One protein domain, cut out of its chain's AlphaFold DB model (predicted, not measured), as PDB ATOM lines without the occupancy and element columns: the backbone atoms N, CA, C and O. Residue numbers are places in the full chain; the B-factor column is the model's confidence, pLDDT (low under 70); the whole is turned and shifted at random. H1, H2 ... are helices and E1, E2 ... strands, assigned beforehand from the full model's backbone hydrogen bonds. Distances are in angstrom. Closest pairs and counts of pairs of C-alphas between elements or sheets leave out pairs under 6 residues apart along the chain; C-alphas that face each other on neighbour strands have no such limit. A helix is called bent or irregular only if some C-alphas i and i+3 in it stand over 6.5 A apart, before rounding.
ATOM      1  N   ALA A  13      42.859  -6.743  17.496       86.00
ATOM      2  CA  ALA A  13      42.068  -7.959  17.353       86.00
ATOM      3  C   ALA A  13      40.665  -7.592  16.856       86.00
ATOM      4  O   ALA A  13      40.013  -6.725  17.435       86.00
ATOM      5  N   LEU A  14      40.206  -8.228  15.778       90.06
ATOM      6  CA  LEU A  14      38.906  -7.952  15.165       90.06
ATOM      7  C   LEU A  14      38.308  -9.232  14.576       90.06
ATOM      8  O   LEU A  14      39.034 -10.075  14.058       90.06
ATOM      9  N   ALA A  15      36.987  -9.375  14.634       90.94
ATOM     10  CA  ALA A  15      36.260 -10.455  13.976       90.94
ATOM     11  C   ALA A  15      34.935  -9.927  13.427       90.94
ATOM     12  O   ALA A  15      34.267  -9.138  14.097       90.94
ATOM     13  N   ASN A  16      34.578 -10.314  12.203       93.94
ATOM     14  CA  ASN A  16      33.338  -9.880  11.560       93.94
ATOM     15  C   ASN A  16      32.977 -10.781  10.364       93.94
ATOM     16  O   ASN A  16      33.669 -11.757  10.075       93.94
ATOM     17  N   VAL A  17      31.903 -10.433   9.655       92.44
ATOM     18  CA  VAL A  17      31.447 -11.091   8.427       92.44
ATOM     19  C   VAL A  17      31.407 -10.071   7.283       92.44
ATOM     20  O   VAL A  17      30.941  -8.946   7.464       92.44
ATOM     21  N   THR A  18      31.919 -10.429   6.101       92.25
ATOM     22  CA  THR A  18      31.843  -9.574   4.901       92.25
ATOM     23  C   THR A  18      30.442  -9.596   4.282       92.25
ATOM     24  O   THR A  18      29.625 -10.466   4.580       92.25
ATOM     25  N   LYS A  19      30.161  -8.682   3.341       88.25
ATOM     26  CA  LYS A  19      28.887  -8.674   2.591       88.25
ATOM     27  C   LYS A  19      28.641  -9.972   1.813       88.25
ATOM     28  O   LYS A  19      27.493 -10.364   1.642       88.25
ATOM     29  N   LYS A  20      29.710 -10.648   1.380       88.81
ATOM     30  CA  LYS A  20      29.662 -11.954   0.705       88.81
ATOM     31  C   LYS A  20      29.564 -13.152   1.658       88.81
ATOM     32  O   LYS A  20      29.590 -14.291   1.205       88.81
ATOM     33  N   GLY A  21      29.435 -12.919   2.965       90.75
ATOM     34  CA  GLY A  21      29.281 -13.986   3.955       90.75
ATOM     35  C   GLY A  21      30.591 -14.659   4.370       90.75
ATOM     36  O   GLY A  21      30.557 -15.748   4.938       90.75
ATOM     37  N   ILE A  22      31.746 -14.035   4.114       92.94
ATOM     38  CA  ILE A  22      33.038 -14.535   4.599       92.94
ATOM     39  C   ILE A  22      33.162 -14.153   6.070       92.94
ATOM     40  O   ILE A  22      33.250 -12.970   6.397       92.94
ATOM     41  N   THR A  23      33.192 -15.141   6.958       94.69
ATOM     42  CA  THR A  23      33.507 -14.905   8.371       94.69
ATOM     43  C   THR A  23      35.012 -14.783   8.516       94.69
ATOM     44  O   THR A  23      35.742 -15.625   7.995       94.69
ATOM     45  N   TYR A  24      35.495 -13.767   9.225       93.88
ATOM     46  CA  TYR A  24      36.922 -13.585   9.427       93.88
ATOM     47  C   TYR A  24      37.285 -13.188  10.853       93.88
ATOM     48  O   TYR A  24      36.496 -12.598  11.590       93.88
ATOM     49  N   SER A  25      38.530 -13.484  11.215       94.06
ATOM     50  CA  SER A  25      39.210 -12.934  12.382       94.06
ATOM     51  C   SER A  25      40.596 -12.436  11.987       94.06
ATOM     52  O   SER A  25      41.251 -13.014  11.121       94.06
ATOM     53  N   TYR A  26      41.020 -11.345  12.613       92.81
ATOM     54  CA  TYR A  26      42.283 -10.661  12.393       92.81
ATOM     55  C   TYR A  26      42.931 -10.367  13.742       92.81
ATOM     56  O   TYR A  26      42.281  -9.826  14.636       92.81
ATOM     57  N   GLY A  27      44.209 -10.694  13.878       92.00
ATOM     58  CA  GLY A  27      45.037 -10.377  15.032       92.00
ATOM     59  C   GLY A  27      46.399  -9.861  14.584       92.00
ATOM     60  O   GLY A  27      47.047 -10.492  13.754       92.00
ATOM     61  N   GLU A  28      46.861  -8.743  15.134       90.75
ATOM     62  CA  GLU A  28      48.164  -8.155  14.816       90.75
ATOM     63  C   GLU A  28      48.869  -7.665  16.081       90.75
ATOM     64  O   GLU A  28      48.286  -6.986  16.926       90.75
ATOM     65  N   THR A  29      50.159  -7.977  16.169       88.44
ATOM     66  CA  THR A  29      51.106  -7.378  17.112       88.44
ATOM     67  C   THR A  29      52.334  -6.881  16.347       88.44
ATOM     68  O   THR A  29      52.438  -7.050  15.126       88.44
ATOM     69  N   ASN A  30      53.308  -6.292  17.039       84.00
ATOM     70  CA  ASN A  30      54.570  -5.896  16.407       84.00
ATOM     71  C   ASN A  30      55.326  -7.087  15.805       84.00
ATOM     72  O   ASN A  30      55.959  -6.923  14.775       84.00
ATOM     73  N   THR A  31      55.200  -8.284  16.380       84.56
ATOM     74  CA  THR A  31      55.986  -9.468  15.990       84.56
ATOM     75  C   THR A  31      55.136 -10.583  15.384       84.56
ATOM     76  O   THR A  31      55.635 -11.674  15.100       84.56
ATOM     77  N   SER A  32      53.836 -10.358  15.181       86.50
ATOM     78  CA  SER A  32      52.952 -11.357  14.587       86.50
ATOM     79  C   SER A  32      51.759 -10.757  13.855       86.50
ATOM     80  O   SER A  32      51.291  -9.663  14.163       86.50
ATOM     81  N   ILE A  33      51.232 -11.522  12.906       87.81
ATOM     82  CA  ILE A  33      49.917 -11.310  12.307       87.81
ATOM     83  C   ILE A  33      49.259 -12.675  12.093       87.81
ATOM     84  O   ILE A  33      49.902 -13.634  11.662       87.81
ATOM     85  N   ALA A  34      47.985 -12.779  12.453       89.62
ATOM     86  CA  ALA A  34      47.178 -13.978  12.330       89.62
ATOM     87  C   ALA A  34      45.827 -13.610  11.721       89.62
ATOM     88  O   ALA A  34      45.154 -12.699  12.199       89.62
ATOM     89  N   ILE A  35      45.432 -14.314  10.670       90.56
ATOM     90  CA  ILE A  35      44.162 -14.105   9.985       90.56
ATOM     91  C   ILE A  35      43.504 -15.462   9.799       90.56
ATOM     92  O   ILE A  35      44.167 -16.430   9.425       90.56
ATOM     93  N   SER A  36      42.203 -15.541  10.042       91.62
ATOM     94  CA  SER A  36      41.404 -16.700   9.662       91.62
ATOM     95  C   SER A  36      40.191 -16.250   8.870       91.62
ATOM     96  O   SER A  36      39.542 -15.285   9.258       91.62
ATOM     97  N   PHE A  37      39.887 -16.969   7.796       92.06
ATOM     98  CA  PHE A  37      38.671 -16.831   7.008       92.06
ATOM     99  C   PHE A  37      37.916 -18.155   7.003       92.06
ATOM    100  O   PHE A  37      38.537 -19.212   6.930       92.06
ATOM    101  N   ALA A  38      36.591 -18.092   7.031       92.50
ATOM    102  CA  ALA A  38      35.691 -19.204   6.772       92.50
ATOM    103  C   ALA A  38      34.647 -18.757   5.744       92.50
ATOM    104  O   ALA A  38      34.011 -17.712   5.911       92.50
ATOM    105  N   TYR A  39      34.509 -19.518   4.663       91.81
ATOM    106  CA  TYR A  39      33.710 -19.140   3.499       91.81
ATOM    107  C   TYR A  39      33.156 -20.363   2.768       91.81
ATOM    108  O   TYR A  39      33.605 -21.487   2.981       91.81
ATOM    109  N   ARG A  40      32.150 -20.144   1.917       90.69
ATOM    110  CA  ARG A  40      31.538 -21.186   1.081       90.69
ATOM    111  C   ARG A  40      32.438 -21.554  -0.097       90.69
ATOM    112  O   ARG A  40      33.238 -20.736  -0.546       90.69
ATOM    113  N   GLU A  41      32.257 -22.763  -0.620       87.12
ATOM    114  CA  GLU A  41      33.040 -23.303  -1.741       87.12
ATOM    115  C   GLU A  41      33.036 -22.395  -2.983       87.12
ATOM    116  O   GLU A  41      34.064 -22.258  -3.639       87.12
ATOM    117  N   GLU A  42      31.931 -21.691  -3.245       89.81
ATOM    118  CA  GLU A  42      31.775 -20.737  -4.358       89.81
ATOM    119  C   GLU A  42      32.826 -19.606  -4.375       89.81
ATOM    120  O   GLU A  42      33.090 -19.016  -5.418       89.81
ATOM    121  N   LEU A  43      33.444 -19.303  -3.227       90.50
ATOM    122  CA  LEU A  43      34.467 -18.261  -3.093       90.50
ATOM    123  C   LEU A  43      35.899 -18.814  -3.168       90.50
ATOM    124  O   LEU A  43      36.854 -18.037  -3.111       90.50
ATOM    125  N   ASN A  44      36.071 -20.136  -3.297       86.38
ATOM    126  CA  ASN A  44      37.386 -20.783  -3.309       86.38
ATOM    127  C   ASN A  44      38.297 -20.243  -4.405       86.38
ATOM    128  O   ASN A  44      39.458 -19.955  -4.125       86.38
ATOM    129  N   GLU A  45      37.787 -20.119  -5.627       85.50
ATOM    130  CA  GLU A  45      38.576 -19.673  -6.775       85.50
ATOM    131  C   GLU A  45      39.054 -18.230  -6.581       85.50
ATOM    132  O   GLU A  45      40.258 -17.993  -6.543       85.50
ATOM    133  N   ALA A  46      38.140 -17.299  -6.287       88.88
ATOM    134  CA  ALA A  46      38.473 -15.893  -6.052       88.88
ATOM    135  C   ALA A  46      39.483 -15.695  -4.903       88.88
ATOM    136  O   ALA A  46      40.401 -14.879  -4.994       88.88
ATOM    137  N   ILE A  47      39.343 -16.457  -3.812       88.19
ATOM    138  CA  ILE A  47      40.260 -16.370  -2.667       88.19
ATOM    139  C   ILE A  47      41.625 -16.985  -3.004       88.19
ATOM    140  O   ILE A  47      42.652 -16.436  -2.600       88.19
ATOM    141  N   LYS A  48      41.663 -18.087  -3.766       83.12
ATOM    142  CA  LYS A  48      42.914 -18.686  -4.259       83.12
ATOM    143  C   LYS A  48      43.643 -17.753  -5.223       83.12
ATOM    144  O   LYS A  48      44.846 -17.573  -5.069       83.12
ATOM    145  N   GLU A  49      42.940 -17.115  -6.152       85.44
ATOM    146  CA  GLU A  49      43.527 -16.131  -7.068       85.44
ATOM    147  C   GLU A  49      44.124 -14.939  -6.313       85.44
ATOM    148  O   GLU A  49      45.279 -14.573  -6.544       85.44
ATOM    149  N   ALA A  50      43.384 -14.379  -5.348       87.62
ATOM    150  CA  ALA A  50      43.884 -13.305  -4.491       87.62
ATOM    151  C   ALA A  50      45.127 -13.737  -3.693       87.62
ATOM    152  O   ALA A  50      46.058 -12.948  -3.506       87.62
ATOM    153  N   LEU A  51      45.161 -14.994  -3.237       84.75
ATOM    154  CA  LEU A  51      46.291 -15.552  -2.504       84.75
ATOM    155  C   LEU A  51      47.521 -15.692  -3.409       84.75
ATOM    156  O   LEU A  51      48.592 -15.216  -3.041       84.75
ATOM    157  N   ILE A  52      47.364 -16.287  -4.595       82.06
ATOM    158  CA  ILE A  52      48.442 -16.505  -5.575       82.06
ATOM    159  C   ILE A  52      48.986 -15.170  -6.098       82.06
ATOM    160  O   ILE A  52      50.197 -15.013  -6.235       82.06
ATOM    161  N   SER A  53      48.120 -14.178  -6.325       85.56
ATOM    162  CA  SER A  53      48.529 -12.838  -6.765       85.56
ATOM    163  C   SER A  53      49.520 -12.177  -5.796       85.56
ATOM    164  O   SER A  53      50.455 -11.494  -6.217       85.56
ATOM    165  N   ILE A  54      49.355 -12.408  -4.490       84.75
ATOM    166  CA  ILE A  54      50.180 -11.791  -3.442       84.75
ATOM    167  C   ILE A  54      51.337 -12.708  -3.019       84.75
ATOM    168  O   ILE A  54      52.425 -12.234  -2.671       84.75
ATOM    169  N   PHE A  55      51.121 -14.021  -3.077       79.25
ATOM    170  CA  PHE A  55      52.072 -15.061  -2.708       79.25
ATOM    171  C   PHE A  55      52.204 -16.083  -3.858       79.25
ATOM    172  O   PHE A  55      51.707 -17.202  -3.760       79.25
ATOM    173  N   PRO A  56      52.924 -15.746  -4.945       70.38
ATOM    174  CA  PRO A  56      52.963 -16.553  -6.174       70.38
ATOM    175  C   PRO A  56      53.687 -17.901  -6.042       70.38
ATOM    176  O   PRO A  56      53.695 -18.688  -6.979       70.38
ATOM    177  N   LYS A  57      54.317 -18.171  -4.893       67.19
ATOM    178  CA  LYS A  57      55.010 -19.433  -4.587       67.19
ATOM    179  C   LYS A  57      54.179 -20.382  -3.702       67.19
ATOM    180  O   LYS A  57      54.746 -21.305  -3.124       67.19
ATOM    181  N   VAL A  58      52.885 -20.120  -3.503       63.59
ATOM    182  CA  VAL A  58      52.001 -20.991  -2.708       63.59
ATOM    183  C   VAL A  58      51.727 -22.282  -3.480       63.59
ATOM    184  O   VAL A  58      51.100 -22.228  -4.531       63.59
ATOM    185  N   ASP A  59      52.158 -23.423  -2.937       57.12
ATOM    186  CA  ASP A  59      51.746 -24.755  -3.402       57.12
ATOM    187  C   ASP A  59      50.462 -25.198  -2.680       57.12
ATOM    188  O   ASP A  59      50.334 -25.036  -1.461       57.12
ATOM    189  N   ASP A  60      49.535 -25.761  -3.465       56.38
ATOM    190  CA  ASP A  60      48.109 -26.103  -3.275       56.38
ATOM    191  C   ASP A  60      47.436 -26.014  -1.888       56.38
ATOM    192  O   ASP A  60      46.262 -25.651  -1.826       56.38
ATOM    193  N   ASN A  61      48.102 -26.334  -0.775       58.53
ATOM    194  CA  ASN A  61      47.483 -26.338   0.562       58.53
ATOM    195  C   ASN A  61      48.348 -25.770   1.698       58.53
ATOM    196  O   ASN A  61      47.843 -25.608   2.818       58.53
ATOM    197  N   ARG A  62      49.643 -25.501   1.463       59.72
ATOM    198  CA  ARG A  62      50.567 -24.991   2.488       59.72
ATOM    199  C   ARG A  62      51.669 -24.156   1.856       59.72
ATOM    200  O   ARG A  62      52.362 -24.612   0.957       59.72
ATOM    201  N   TYR A  63      51.904 -22.980   2.422       60.91
ATOM    202  CA  TYR A  63      53.072 -22.174   2.094       60.91
ATOM    203  C   TYR A  63      53.956 -22.031   3.322       60.91
ATOM    204  O   TYR A  63      53.499 -21.560   4.366       60.91
ATOM    205  N   PHE A  64      55.208 -22.455   3.166       58.50
ATOM    206  CA  PHE A  64      56.287 -22.220   4.111       58.50
ATOM    207  C   PHE A  64      57.294 -21.313   3.419       58.50
ATOM    208  O   PHE A  64      57.798 -21.640   2.346       58.50
ATOM    209  N   ILE A  65      57.613 -20.183   4.037       56.22
ATOM    210  CA  ILE A  65      58.842 -19.473   3.684       56.22
ATOM    211  C   ILE A  65      59.968 -20.141   4.459       56.22
ATOM    212  O   ILE A  65      59.809 -20.397   5.658       56.22
ATOM    213  N   GLU A  66      61.071 -20.444   3.769       51.53
ATOM    214  CA  GLU A  66      62.301 -20.953   4.380       51.53
ATOM    215  C   GLU A  66      62.600 -20.203   5.689       51.53
ATOM    216  O   GLU A  66      62.409 -18.989   5.787       51.53
ATOM    217  N   ASN A  67      63.028 -20.944   6.713       52.19
ATOM    218  CA  ASN A  67      63.231 -20.477   8.093       52.19
ATOM    219  C   ASN A  67      61.958 -20.268   8.952       52.19
ATOM    220  O   ASN A  67      61.997 -19.537   9.943       52.19
ATOM    221  N   ASN A  68      60.865 -20.996   8.672       51.09
ATOM    222  CA  ASN A  68      59.776 -21.282   9.634       51.09
ATOM    223  C   ASN A  68      58.928 -20.079  10.119       51.09
ATOM    224  O   ASN A  68      58.386 -20.108  11.226       51.09
ATOM    225  N   ASN A  69      58.772 -19.021   9.315       55.44
ATOM    226  CA  ASN A  69      58.116 -17.789   9.787       55.44
ATOM    227  C   ASN A  69      56.798 -17.408   9.099       55.44
ATOM    228  O   ASN A  69      56.139 -16.491   9.587       55.44
ATOM    229  N   ILE A  70      56.333 -18.131   8.072       58.16
ATOM    230  CA  ILE A  70      54.955 -17.975   7.573       58.16
ATOM    231  C   ILE A  70      54.336 -19.340   7.341       58.16
ATOM    232  O   ILE A  70      54.924 -20.158   6.640       58.16
ATOM    233  N   TYR A  71      53.166 -19.559   7.932       61.66
ATOM    234  CA  TYR A  71      52.378 -20.766   7.761       61.66
ATOM    235  C   TYR A  71      50.988 -20.371   7.284       61.66
ATOM    236  O   TYR A  71      50.225 -19.726   8.007       61.66
ATOM    237  N   PHE A  72      50.678 -20.761   6.056       63.59
ATOM    238  CA  PHE A  72      49.319 -20.756   5.540       63.59
ATOM    239  C   PHE A  72      48.773 -22.176   5.642       63.59
ATOM    240  O   PHE A  72      49.427 -23.114   5.184       63.59
ATOM    241  N   PHE A  73      47.593 -22.332   6.230       66.69
ATOM    242  CA  PHE A  73      46.864 -23.592   6.243       66.69
ATOM    243  C   PHE A  73      45.519 -23.386   5.564       66.69
ATOM    244  O   PHE A  73      44.684 -22.622   6.047       66.69
ATOM    245  N   ILE A  74      45.310 -24.082   4.448       66.88
ATOM    246  CA  ILE A  74      43.988 -24.189   3.833       66.88
ATOM    247  C   ILE A  74      43.366 -25.487   4.336       66.88
ATOM    248  O   ILE A  74      43.832 -26.583   4.028       66.88
ATOM    249  N   HIS A  75      42.336 -25.364   5.159       71.81
ATOM    250  CA  HIS A  75      41.523 -26.476   5.621       71.81
ATOM    251  C   HIS A  75      40.245 -26.516   4.790       71.81
ATOM    252  O   HIS A  75      39.332 -25.715   4.987       71.81
ATOM    253  N   LEU A  76      40.182 -27.463   3.860       65.50
ATOM    254  CA  LEU A  76      38.944 -27.786   3.161       65.50
ATOM    255  C   LEU A  76      38.036 -28.547   4.134       65.50
ATOM    256  O   LEU A  76      38.420 -29.589   4.668       65.50
ATOM    257  N   LEU A  77      36.857 -27.997   4.401       69.00
ATOM    258  CA  LEU A  77      35.800 -28.639   5.174       69.00
ATOM    259  C   LEU A  77      34.691 -29.064   4.203       69.00
ATOM    260  O   LEU A  77      34.639 -28.633   3.052       69.00
ATOM    261  N   LYS A  78      33.787 -29.936   4.649       62.81
ATOM    262  CA  LYS A  78      32.612 -30.283   3.846       62.81
ATOM    263  C   LYS A  78      31.744 -29.022   3.696       62.81
ATOM    264  O   LYS A  78      31.392 -28.412   4.705       62.81
ATOM    265  N   ASP A  79      31.483 -28.608   2.457       76.94
ATOM    266  CA  ASP A  79      30.660 -27.447   2.062       76.94
ATOM    267  C   ASP A  79      31.210 -26.052   2.445       76.94
ATOM    268  O   ASP A  79      30.556 -25.025   2.241       76.94
ATOM    269  N   SER A  80      32.423 -25.975   2.998       83.25
ATOM    270  CA  SER A  80      33.067 -24.709   3.364       83.25
ATOM    271  C   SER A  80      34.585 -24.831   3.378       83.25
ATOM    272  O   SER A  80      35.144 -25.907   3.549       83.25
ATOM    273  N   THR A  81      35.277 -23.711   3.244       85.94
ATOM    274  CA  THR A  81      36.732 -23.657   3.336       85.94
ATOM    275  C   THR A  81      37.126 -22.738   4.469       85.94
ATOM    276  O   THR A  81      36.587 -21.638   4.618       85.94
ATOM    277  N   LYS A  82      38.095 -23.185   5.266       88.81
ATOM    278  CA  LYS A  82      38.766 -22.368   6.266       88.81
ATOM    279  C   LYS A  82      40.194 -22.090   5.817       88.81
ATOM    280  O   LYS A  82      40.978 -23.012   5.621       88.81
ATOM    281  N   LEU A  83      40.548 -20.819   5.706       87.31
ATOM    282  CA  LEU A  83      41.902 -20.371   5.402       87.31
ATOM    283  C   LEU A  83      42.507 -19.742   6.655       87.31
ATOM    284  O   LEU A  83      41.918 -18.834   7.237       87.31
ATOM    285  N   GLU A  84      43.677 -20.205   7.079       87.62
ATOM    286  CA  GLU A  84      44.437 -19.618   8.180       87.62
ATOM    287  C   GLU A  84      45.793 -19.117   7.691       87.62
ATOM    288  O   GLU A  84      46.551 -19.852   7.065       87.62
ATOM    289  N   LEU A  85      46.114 -17.869   8.017       85.69
ATOM    290  CA  LEU A  85      47.381 -17.223   7.713       85.69
ATOM    291  C   LEU A  85      48.026 -16.842   9.032       85.69
ATOM    292  O   LEU A  85      47.450 -16.071   9.798       85.69
ATOM    293  N   ARG A  86      49.222 -17.353   9.310       85.25
ATOM    294  CA  ARG A  86      49.961 -17.005  10.524       85.25
ATOM    295  C   ARG A  86      51.395 -16.659  10.171       85.25
ATOM    296  O   ARG A  86      52.138 -17.485   9.648       85.25
ATOM    297  N   LEU A  87      51.786 -15.442  10.510       82.56
ATOM    298  CA  LEU A  87      53.137 -14.919  10.375       82.56
ATOM    299  C   LEU A  87      53.634 -14.535  11.768       82.56
ATOM    300  O   LEU A  87      52.953 -13.825  12.509       82.56
ATOM    301  N   LYS A  88      54.815 -15.029  12.140       82.38
ATOM    302  CA  LYS A  88      55.453 -14.728  13.427       82.38
ATOM    303  C   LYS A  88      56.932 -14.446  13.205       82.38
ATOM    304  O   LYS A  88      57.611 -15.222  12.545       82.38
ATOM    305  N   GLN A  89      57.437 -13.370  13.789       76.00
ATOM    306  CA  GLN A  89      58.855 -13.042  13.796       76.00
ATOM    307  C   GLN A  89      59.562 -13.938  14.819       76.00
ATOM    308  O   GLN A  89      59.338 -13.806  16.024       76.00
ATOM    309  N   ARG A  90      60.375 -14.892  14.352       68.94
ATOM    310  CA  ARG A  90      61.269 -15.673  15.227       68.94
ATOM    311  C   ARG A  90      62.747 -15.404  14.946       68.94
ATOM    312  O   ARG A  90      63.493 -15.209  15.897       68.94
ATOM    313  N   HIS A  91      63.150 -15.375  13.669       61.19
ATOM    314  CA  HIS A  91      64.570 -15.300  13.269       61.19
ATOM    315  C   HIS A  91      64.846 -14.518  11.966       61.19
ATOM    316  O   HIS A  91      65.996 -14.435  11.547       61.19
ATOM    317  N   ASN A  92      63.821 -13.970  11.302       59.38
ATOM    318  CA  ASN A  92      63.999 -13.217  10.052       59.38
ATOM    319  C   ASN A  92      64.552 -11.810  10.311       59.38
ATOM    320  O   ASN A  92      64.362 -11.260  11.398       59.38
ATOM    321  N   SER A  93      65.149 -11.199   9.280       68.62
ATOM    322  CA  SER A  93      65.406  -9.758   9.309       68.62
ATOM    323  C   SER A  93      64.084  -9.001   9.468       68.62
ATOM    324  O   SER A  93      63.059  -9.378   8.889       68.62
ATOM    325  N   GLU A  94      64.101  -7.940  10.270       75.19
ATOM    326  CA  GLU A  94      62.932  -7.091  10.531       75.19
ATOM    327  C   GLU A  94      62.326  -6.561   9.222       75.19
ATOM    328  O   GLU A  94      61.127  -6.679   8.999       75.19
ATOM    329  N   THR A  95      63.177  -6.149   8.277       80.31
ATOM    330  CA  THR A  95      62.773  -5.705   6.935       80.31
ATOM    331  C   THR A  95      61.989  -6.764   6.160       80.31
ATOM    332  O   THR A  95      60.977  -6.454   5.535       80.31
ATOM    333  N   GLN A  96      62.428  -8.025   6.198       76.12
ATOM    334  CA  GLN A  96      61.727  -9.104   5.505       76.12
ATOM    335  C   GLN A  96      60.394  -9.420   6.195       76.12
ATOM    336  O   GLN A  96      59.389  -9.657   5.523       76.12
ATOM    337  N   PHE A  97      60.365  -9.409   7.530       79.25
ATOM    338  CA  PHE A  97      59.126  -9.575   8.289       79.25
ATOM    339  C   PHE A  97      58.109  -8.476   7.952       79.25
ATOM    340  O   PHE A  97      56.954  -8.798   7.674       79.25
ATOM    341  N   ASP A  98      58.537  -7.216   7.887       83.00
ATOM    342  CA  ASP A  98      57.680  -6.081   7.540       83.00
ATOM    343  C   ASP A  98      57.128  -6.176   6.117       83.00
ATOM    344  O   ASP A  98      55.940  -5.919   5.892       83.00
ATOM    345  N   GLU A  99      57.950  -6.606   5.154       84.38
ATOM    346  CA  GLU A  99      57.496  -6.841   3.782       84.38
ATOM    347  C   GLU A  99      56.385  -7.900   3.746       84.38
ATOM    348  O   GLU A  99      55.327  -7.692   3.142       84.38
ATOM    349  N   PHE A 100      56.584  -9.026   4.435       82.88
ATOM    350  CA  PHE A 100      55.579 -10.083   4.486       82.88
ATOM    351  C   PHE A 100      54.335  -9.676   5.258       82.88
ATOM    352  O   PHE A 100      53.225  -9.958   4.811       82.88
ATOM    353  N   LYS A 101      54.491  -8.947   6.359       84.75
ATOM    354  CA  LYS A 101      53.374  -8.400   7.125       84.75
ATOM    355  C   LYS A 101      52.545  -7.448   6.264       84.75
ATOM    356  O   LYS A 101      51.317  -7.541   6.263       84.75
ATOM    357  N   LYS A 102      53.189  -6.603   5.450       88.38
ATOM    358  CA  LYS A 102      52.518  -5.739   4.467       88.38
ATOM    359  C   LYS A 102      51.765  -6.549   3.407       88.38
ATOM    360  O   LYS A 102      50.612  -6.226   3.122       88.38
ATOM    361  N   LYS A 103      52.363  -7.617   2.863       86.75
ATOM    362  CA  LYS A 103      51.691  -8.527   1.913       86.75
ATOM    363  C   LYS A 103      50.470  -9.206   2.537       86.75
ATOM    364  O   LYS A 103      49.395  -9.187   1.948       86.75
ATOM    365  N   THR A 104      50.592  -9.721   3.760       87.75
ATOM    366  CA  THR A 104      49.483 -10.349   4.495       87.75
ATOM    367  C   THR A 104      48.335  -9.364   4.746       87.75
ATOM    368  O   THR A 104      47.172  -9.727   4.576       87.75
ATOM    369  N   LYS A 105      48.636  -8.100   5.073       89.88
ATOM    370  CA  LYS A 105      47.621  -7.037   5.214       89.88
ATOM    371  C   LYS A 105      46.968  -6.663   3.880       89.88
ATOM    372  O   LYS A 105      45.769  -6.406   3.849       89.88
ATOM    373  N   CYS A 106      47.733  -6.660   2.789       90.12
ATOM    374  CA  CYS A 106      47.201  -6.455   1.442       90.12
ATOM    375  C   CYS A 106      46.186  -7.548   1.078       90.12
ATOM    376  O   CYS A 106      45.074  -7.237   0.661       90.12
ATOM    377  N   PHE A 107      46.530  -8.814   1.343       88.75
ATOM    378  CA  PHE A 107      45.625  -9.943   1.128       88.75
ATOM    379  C   PHE A 107      44.370  -9.841   1.990       88.75
ATOM    380  O   PHE A 107      43.264 -10.015   1.498       88.75
ATOM    381  N   PHE A 108      44.512  -9.495   3.271       90.69
ATOM    382  CA  PHE A 108      43.352  -9.271   4.132       90.69
ATOM    383  C   PHE A 108      42.371  -8.266   3.524       90.69
ATOM    384  O   PHE A 108      41.178  -8.542   3.428       90.69
ATOM    385  N   LYS A 109      42.894  -7.118   3.082       90.88
ATOM    386  CA  LYS A 109      42.095  -6.045   2.500       90.88
ATOM    387  C   LYS A 109      41.403  -6.479   1.206       90.88
ATOM    388  O   LYS A 109      40.222  -6.181   1.060       90.88
ATOM    389  N   SER A 110      42.081  -7.220   0.325       90.12
ATOM    390  CA  SER A 110      41.456  -7.695  -0.917       90.12
ATOM    391  C   SER A 110      40.270  -8.623  -0.650       90.12
ATOM    392  O   SER A 110      39.253  -8.504  -1.324       90.12
ATOM    393  N   ILE A 111      40.337  -9.479   0.379       90.56
ATOM    394  CA  ILE A 111      39.209 -10.344   0.761       90.56
ATOM    395  C   ILE A 111      38.032  -9.547   1.345       90.56
ATOM    396  O   ILE A 111      36.878  -9.917   1.129       90.56
ATOM    397  N   LEU A 112      38.290  -8.451   2.070       88.31
ATOM    398  CA  LEU A 112      37.220  -7.584   2.581       88.31
ATOM    399  C   LEU A 112      36.485  -6.810   1.475       88.31
ATOM    400  O   LEU A 112      35.350  -6.385   1.692       88.31
ATOM    401  N   GLU A 113      37.137  -6.608   0.331       86.88
ATOM    402  CA  GLU A 113      36.630  -5.849  -0.818       86.88
ATOM    403  C   GLU A 113      35.951  -6.727  -1.883       86.88
ATOM    404  O   GLU A 113      35.355  -6.179  -2.811       86.88
ATOM    405  N   LEU A 114      36.002  -8.062  -1.742       84.31
ATOM    406  CA  LEU A 114      35.244  -9.003  -2.576       84.31
ATOM    407  C   LEU A 114      33.738  -8.757  -2.455       84.31
ATOM    408  O   LEU A 114      33.104  -8.715  -3.534       84.31
TER     409      LEU A 114
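What this domain is: This is residues 13 to 114 of the 114 residues of an uncharacterized protein of Chryseobacterium taklimakanense (UniProt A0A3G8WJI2). One six-stranded antiparallel sheet forms a wall, and two helices, H1 and H2, lie next to each other over one of its faces, both running along the strands, while the other face is bare. H2 covers the part of the sheet around E3, and H1 is over E6 and E3; the short strand E4 makes one edge and E1 the other. The printed part has 102 residues with six named strands and two named helices, in the order E1 E2 E3 H1 E4 E5 E6 H2 along the chain, and the sheet's order is E1 - E2 - E3 - E6 - E5 - E4. The class is mixed, helices and strands. The whole is compact, with a radius of gyration of the C-alphas of 13.2 A and spans of 38 by 28 by 21 A.

Where its parts are: The two longest strands by residues are E3, residues 32 to 40, 27.2 A from first to last C-alpha, and E6, residues 80 to 88, 26.5 A. Beside E3 comes E2, residues 23 to 28, 17.4 A, and then E1, residues 13 to 17, which begins at C-alpha 13 at (42.068, -7.959, 17.353). Beside E6 comes E5, residues 70 to 77, 22.1 A, and then E4, residues 62 to 64, 6.6 A. H1 is residues 41 to 54, 20.7 A, with C-alpha 41 at (33.040, -23.303, -1.741); it is irregular, with C-alphas 42 and 45 standing 7.3 A apart. H2, residues 94 to 113, is the longest helix at 28.7 A and ends with C-alpha 113 at (36.630, -5.849, -0.818).

How they stand to each other: E3 and E6 are inner strands and antiparallel neighbours at 174 degrees, with N 35 and O 85 at 2.8 A and N 83 and O 37 at 2.9 A, within hydrogen-bond range. On the other side of E3 from E6 is E2, in a hairpin with E3, where N 25 and O 36 are 2.8 A apart. E1 and E2 form a hairpin too, with N 14 and O 26 at 2.9 A. E5 and E6 are a hairpin at 167 degrees, with N 73 and O 84 at 2.8 A. E4 and E5 are a hairpin with one pair within hydrogen-bond range, N 72 and O 63 at 3.4 A. E1 E2 E3 and E4 E5 E6 are each a meander, each strand the antiparallel neighbour of the one before. The sheet is twisted, its C-alphas lying up to 4.3 A off its best plane. H1 and H2 are on the same face, giving two layers, helices on one face of a sheet. H2 has a height over the sheet of 9.6 A and runs along the strands, at 25 degrees to E3 on the local plane; the closest C-alphas of the two are those of Ile 33 and Lys 101, 6.9 A. H1 has a height over the sheet of 10.2 A and runs along the strands, at 2 degrees to E6 on the local plane; their closest C-alphas are those of Glu 41 and Ser 80, 5.3 A. H2 touches H1 with residues 103 to 111 alone, the closest C-alphas being those of Ile 54 and Lys 103, 6.5 A. The two helices run opposite ways at a shallow tilt of 34 degrees, only just short of steep. In H2 every O i to N i+4 pair is within hydrogen-bond range; in H1 8 of 10 are. The edge strands E1 and E4 are apart.

The domain as a whole: The two C-alphas farthest apart are those of Asp 79 and Ser 93, at 39.7 A. The printed part has no cut and ends at Leu 114, the chain's last residue. No link is long; the link from H1 to E4, 7 residues, is short, and the others are tight. The mean pLDDT of the printed part is 80.5, and 25 residues are under 70: residues 57 to 74, 76 to 78 and 90 to 93.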